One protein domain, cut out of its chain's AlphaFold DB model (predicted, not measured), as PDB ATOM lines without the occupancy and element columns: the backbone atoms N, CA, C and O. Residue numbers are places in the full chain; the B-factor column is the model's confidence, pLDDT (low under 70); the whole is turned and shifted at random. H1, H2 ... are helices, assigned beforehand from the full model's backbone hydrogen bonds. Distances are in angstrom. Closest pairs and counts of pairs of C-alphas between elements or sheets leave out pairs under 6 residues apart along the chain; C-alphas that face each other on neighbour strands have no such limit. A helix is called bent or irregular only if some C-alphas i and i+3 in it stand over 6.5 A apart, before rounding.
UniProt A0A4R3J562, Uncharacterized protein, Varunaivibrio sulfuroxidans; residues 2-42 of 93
ATOM      1  N   ILE A   2      26.420  30.306 -30.034       64.69
ATOM      2  CA  ILE A   2      26.241  29.904 -28.634       64.69
ATOM      3  C   ILE A   2      25.457  31.042 -27.980       64.69
ATOM      4  O   ILE A   2      25.917  32.181 -28.011       64.69
ATOM      5  N   GLU A   3      24.257  30.748 -27.487       70.12
ATOM      6  CA  GLU A   3      23.458  31.684 -26.697       70.12
ATOM      7  C   GLU A   3      23.819  31.475 -25.228       70.12
ATOM      8  O   GLU A   3      23.708  30.360 -24.721       70.12
ATOM      9  N   TYR A   4      24.293  32.533 -24.571       72.31
ATOM     10  CA  TYR A   4      24.566  32.520 -23.138       72.31
ATOM     11  C   TYR A   4      23.341  33.014 -22.378       72.31
ATOM     12  O   TYR A   4      22.664  33.960 -22.788       72.31
ATOM     13  N   THR A   5      23.073  32.379 -21.250       80.12
ATOM     14  CA  THR A   5      22.078  32.831 -20.283       80.12
ATOM     15  C   THR A   5      22.538  34.117 -19.587       80.12
ATOM     16  O   THR A   5      23.725  34.445 -19.547       80.12
ATOM     17  N   LYS A   6      21.592  34.852 -18.991       71.06
ATOM     18  CA  LYS A   6      21.899  36.056 -18.206       71.06
ATOM     19  C   LYS A   6      22.855  35.758 -17.041       71.06
ATOM     20  O   LYS A   6      23.774  36.530 -16.812       71.06
ATOM     21  N   GLU A   7      22.681  34.620 -16.372       69.62
ATOM     22  CA  GLU A   7      23.551  34.177 -15.271       69.62
ATOM     23  C   GLU A   7      24.975  33.852 -15.747       69.62
ATOM     24  O   GLU A   7      25.948  34.121 -15.046       69.62
ATOM     25  N   GLU A   8      25.133  33.310 -16.958       70.62
ATOM     26  CA  GLU A   8      26.458  33.077 -17.545       70.62
ATOM     27  C   GLU A   8      27.150  34.391 -17.920       70.62
ATOM     28  O   GLU A   8      28.345  34.539 -17.679       70.62
ATOM     29  N   LEU A   9      26.406  35.368 -18.442       66.19
ATOM     30  CA  LEU A   9      26.940  36.699 -18.732       66.19
ATOM     31  C   LEU A   9      27.340  37.446 -17.452       66.19
ATOM     32  O   LEU A   9      28.445  37.978 -17.388       66.19
ATOM     33  N   GLU A  10      26.509  37.400 -16.406       65.44
ATOM     34  CA  GLU A  10      26.831  37.956 -15.081       65.44
ATOM     35  C   GLU A  10      28.090  37.312 -14.478       65.44
ATOM     36  O   GLU A  10      28.836  37.956 -13.744       65.44
ATOM     37  N   ARG A  11      28.385  36.056 -14.830       63.84
ATOM     38  CA  ARG A  11      29.626  35.386 -14.432       63.84
ATOM     39  C   ARG A  11      30.849  35.865 -15.220       63.84
ATOM     40  O   ARG A  11      31.939  35.913 -14.653       63.84
ATOM     41  N   PHE A  12      30.702  36.174 -16.508       72.81
ATOM     42  CA  PHE A  12      31.808  36.655 -17.347       72.81
ATOM     43  C   PHE A  12      32.129  38.133 -17.117       72.81
ATOM     44  O   PHE A  12      33.287  38.527 -17.240       72.81
ATOM     45  N   ALA A  13      31.118  38.926 -16.769       79.31
ATOM     46  CA  ALA A  13      31.229  40.362 -16.585       79.31
ATOM     47  C   ALA A  13      30.404  40.814 -15.362       79.31
ATOM     48  O   ALA A  13      29.349  41.434 -15.494       79.31
ATOM     49  N   PRO A  14      30.878  40.522 -14.138       83.25
ATOM     50  CA  PRO A  14      30.114  40.756 -12.908       83.25
ATOM     51  C   PRO A  14      29.831  42.236 -12.613       83.25
ATOM     52  O   PRO A  14      28.978  42.544 -11.784       83.25
ATOM     53  N   ASN A  15      30.525  43.152 -13.295       91.06
ATOM     54  CA  ASN A  15      30.317  44.591 -13.160       91.06
ATOM     55  C   ASN A  15      29.297  45.158 -14.164       91.06
ATOM     56  O   ASN A  15      28.797  46.255 -13.929       91.06
ATOM     57  N   ASP A  16      28.943  44.449 -15.241       88.31
ATOM     58  CA  ASP A  16      28.048  44.979 -16.287       88.31
ATOM     59  C   ASP A  16      26.717  45.523 -15.731       88.31
ATOM     60  O   ASP A  16      26.351  46.650 -16.069       88.31
ATOM     61  N   PRO A  17      26.019  44.842 -14.792       86.56
ATOM     62  CA  PRO A  17      24.748  45.341 -14.260       86.56
ATOM     63  C   PRO A  17      24.845  46.653 -13.464       86.56
ATOM     64  O   PRO A  17      23.813  47.268 -13.164       86.56
ATOM     65  N   VAL A  18      26.052  47.042 -13.042       92.06
ATOM     66  CA  VAL A  18      26.303  48.260 -12.262       92.06
ATOM     67  C   VAL A  18      27.010  49.345 -13.073       92.06
ATOM     68  O   VAL A  18      26.790  50.518 -12.785       92.06
ATOM     69  N   LEU A  19      27.777  48.992 -14.110       92.25
ATOM     70  CA  LEU A  19      28.463  49.959 -14.971       92.25
ATOM     71  C   LEU A  19      27.483  50.892 -15.693       92.25
ATOM     72  O   LEU A  19      27.694  52.102 -15.668       92.25
ATOM     73  N   ASP A  20      26.376  50.367 -16.225       91.94
ATOM     74  CA  ASP A  20      25.344  51.193 -16.874       91.94
ATOM     75  C   ASP A  20      24.750  52.226 -15.904       91.94
ATOM     76  O   ASP A  20      24.576  53.398 -16.231       91.94
ATOM     77  N   LYS A  21      24.477  51.798 -14.666       94.50
ATOM     78  CA  LYS A  21      23.890  52.658 -13.629       94.50
ATOM     79  C   LYS A  21      24.880  53.694 -13.117       94.50
ATOM     80  O   LYS A  21      24.486  54.809 -12.788       94.50
ATOM     81  N   LEU A  22      26.151  53.307 -13.023       95.31
ATOM     82  CA  LEU A  22      27.241  54.205 -12.677       95.31
ATOM     83  C   LEU A  22      27.357  55.305 -13.733       95.31
ATOM     84  O   LEU A  22      27.312  56.476 -13.379       95.31
ATOM     85  N   GLN A  23      27.404  54.935 -15.015       95.38
ATOM     86  CA  GLN A  23      27.462  55.891 -16.116       95.38
ATOM     87  C   GLN A  23      26.254  56.839 -16.113       95.38
ATOM     88  O   GLN A  23      26.429  58.051 -16.198       95.38
ATOM     89  N   GLU A  24      25.038  56.311 -15.963       96.31
ATOM     90  CA  GLU A  24      23.813  57.119 -15.897       96.31
ATOM     91  C   GLU A  24      23.829  58.107 -14.713       96.31
ATOM     92  O   GLU A  24      23.374  59.246 -14.849       96.31
ATOM     93  N   ALA A  25      24.358  57.693 -13.556       96.12
ATOM     94  CA  ALA A  25      24.526  58.561 -12.392       96.12
ATOM     95  C   ALA A  25      25.538  59.685 -12.662       96.12
ATOM     96  O   ALA A  25      25.225  60.853 -12.419       96.12
ATOM     97  N   THR A  26      26.701  59.350 -13.230       95.25
ATOM     98  CA  THR A  26      27.740  60.318 -13.606       95.25
ATOM     99  C   THR A  26      27.212  61.331 -14.629       95.25
ATOM    100  O   THR A  26      27.386  62.535 -14.454       95.25
ATOM    101  N   GLU A  27      26.499  60.883 -15.669       97.00
ATOM    102  CA  GLU A  27      25.922  61.762 -16.703       97.00
ATOM    103  C   GLU A  27      24.878  62.742 -16.144       97.00
ATOM    104  O   GLU A  27      24.717  63.849 -16.662       97.00
ATOM    105  N   ARG A  28      24.174  62.357 -15.074       96.69
ATOM    106  CA  ARG A  28      23.194  63.207 -14.379       96.69
ATOM    107  C   ARG A  28      23.800  64.074 -13.275       96.69
ATOM    108  O   ARG A  28      23.083  64.914 -12.734       96.69
ATOM    109  N   GLY A  29      25.076  63.878 -12.940       96.94
ATOM    110  CA  GLY A  29      25.730  64.536 -11.808       96.94
ATOM    111  C   GLY A  29      25.189  64.096 -10.441       96.94
ATOM    112  O   GLY A  29      25.247  64.869  -9.487       96.94
ATOM    113  N   ASP A  30      24.623  62.889 -10.336       97.75
ATOM    114  CA  ASP A  30      24.175  62.317  -9.059       97.75
ATOM    115  C   ASP A  30      25.364  61.651  -8.347       97.75
ATOM    116  O   ASP A  30      25.570  60.438  -8.432       97.75
ATOM    117  N   GLU A  31      26.157  62.469  -7.653       96.44
ATOM    118  CA  GLU A  31      27.375  62.042  -6.947       96.44
ATOM    119  C   GLU A  31      27.095  60.951  -5.898       96.44
ATOM    120  O   GLU A  31      27.890  60.024  -5.716       96.44
ATOM    121  N   GLU A  32      25.949  61.007  -5.209       96.06
ATOM    122  CA  GLU A  32      25.606  59.972  -4.234       96.06
ATOM    123  C   GLU A  32      25.338  58.627  -4.916       96.06
ATOM    124  O   GLU A  32      25.760  57.582  -4.408       96.06
ATOM    125  N   ALA A  33      24.620  58.620  -6.044       95.75
ATOM    126  CA  ALA A  33      24.396  57.405  -6.819       95.75
ATOM    127  C   ALA A  33      25.694  56.862  -7.413       95.75
ATOM    128  O   ALA A  33      25.929  55.655  -7.325       95.75
ATOM    129  N   GLU A  34      26.545  57.738  -7.936       95.75
ATOM    130  CA  GLU A  34      27.850  57.379  -8.479       95.75
ATOM    131  C   GLU A  34      28.693  56.646  -7.430       95.75
ATOM    132  O   GLU A  34      29.107  55.507  -7.650       95.75
ATOM    133  N   ILE A  35      28.839  57.221  -6.233       93.94
ATOM    134  CA  ILE A  35      29.583  56.595  -5.130       93.94
ATOM    135  C   ILE A  35      28.957  55.251  -4.732       93.94
ATOM    136  O   ILE A  35      29.670  54.270  -4.499       93.94
ATOM    137  N   ARG A  36      27.622  55.170  -4.641       94.94
ATOM    138  CA  ARG A  36      26.933  53.916  -4.294       94.94
ATOM    139  C   ARG A  36      27.198  52.809  -5.311       94.94
ATOM    140  O   ARG A  36      27.370  51.662  -4.897       94.94
ATOM    141  N   TYR A  37      27.189  53.117  -6.605       95.00
ATOM    142  CA  TYR A  37      27.440  52.134  -7.659       95.00
ATOM    143  C   TYR A  37      28.922  51.786  -7.768       95.00
ATOM    144  O   TYR A  37      29.260  50.608  -7.868       95.00
ATOM    145  N   PHE A  38      29.810  52.767  -7.622       92.88
ATOM    146  CA  PHE A  38      31.251  52.543  -7.616       92.88
ATOM    147  C   PHE A  38      31.677  51.549  -6.526       92.88
ATOM    148  O   PHE A  38      32.438  50.623  -6.790       92.88
ATOM    149  N   ARG A  39      31.109  51.656  -5.318       93.62
ATOM    150  CA  ARG A  39      31.373  50.732  -4.194       93.62
ATOM    151  C   ARG A  39      30.970  49.279  -4.453       93.62
ATOM    152  O   ARG A  39      31.467  48.384  -3.775       93.62
ATOM    153  N   GLN A  40      30.064  49.039  -5.398       92.94
ATOM    154  CA  GLN A  40      29.600  47.695  -5.753       92.94
ATOM    155  C   GLN A  40      30.501  47.018  -6.790       92.94
ATOM    156  O   GLN A  40      30.403  45.802  -6.955       92.94
ATOM    157  N   LEU A  41      31.374  47.773  -7.466       93.38
ATOM    158  CA  LEU A  41      32.283  47.223  -8.464       93.38
ATOM    159  C   LEU A  41      33.241  46.212  -7.835       93.38
ATOM    160  O   LEU A  41      33.888  46.479  -6.823       93.38
ATOM    161  N   ILE A  42      33.387  45.071  -8.498       93.44
ATOM    162  CA  ILE A  42      34.472  44.132  -8.252       93.44
ATOM    163  C   ILE A  42      35.705  44.676  -8.968       93.44
ATOM    164  O   ILE A  42      35.825  44.590 -10.193       93.44
TER     165      ILE A  42
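What this domain is: This is residues 2 to 42 of the 93 residues of an uncharacterized protein of Varunaivibrio sulfuroxidans (UniProt A0A4R3J562). A helical hairpin, H2 and H3 side by side, makes one end of a rod-like model, and a short helix, H1, lies crosswise beyond the hairpin's open end. The two arms of the hairpin are well packed on each other, but H1 is only loosely joined to it, and residues 2 to 8, of which 6 to 8 belong to H1, stick out free. The printed part has 41 residues with three named helices, in the order H1, H2, H3 along the chain, and no named strand; its class is all helix. The whole is loose, with a radius of gyration of the C-alphas of 12.1 A, and its C-alphas span 38 by 17 by 9 A along their three main axes.

How they stand to each other: Residues 2 to 8, of which 6 to 8 belong to H1, residues 6 to 12, stand free. H1 is close to but not clearly touching H2, residues 16 to 28; their closest C-alphas, those of Glu 10 and Asp 16, are 7.2 A apart. The lines of H1 and H2 stand about perpendicular, at 87 degrees. H2 touches H3, residues 31 to 38, and their closest C-alphas, those of Ala 25 and Glu 34, are 5.3 A apart. H2 and H3 run opposite ways at a shallow tilt of 16 degrees and form a helical hairpin, with their centres 8.7 A apart. H1 and H3 are apart. In H1 and H3 every O i to N i+4 pair is within hydrogen-bond range; in H2 it is 7 of 9.

Where its parts are: H1 runs from Lys 6, with its C-alpha at (21.899, 36.056, -18.206), to Phe 12, and measures 10.0 A from first to last C-alpha. H2, the longest helix with 13 residues, begins at Asp 16, with its C-alpha at (28.048, 44.979, -16.287), and ends at Arg 28, 19.0 A from first to last C-alpha. H2 is neither bent nor irregular, but only just: C-alphas 17 and 20 are 6.4 A apart. H3 runs from Glu 31 to Phe 38, 10.3 A from first to last C-alpha, and its last C-alpha is at (31.251, 52.543, -7.616).

The domain as a whole: The two C-alphas farthest apart, those of Ile 2 and Glu 31, are 38.8 A apart, and the first and last printed C-alphas, those of Ile 2 and Ile 42, are 26.2 A apart. The printed part, residues 2 to 42 of a chain of 93, has no cut. The links H1 to H2, with 3 residues, and H2 to H3, with 2 residues, are both tight. The mean pLDDT of the printed part is 87.0; it is under 70 at residue 2, residue 7 and residues 9 to 11. The mean pLDDT is 69 for H1, 94 for H2 and 95 for H3.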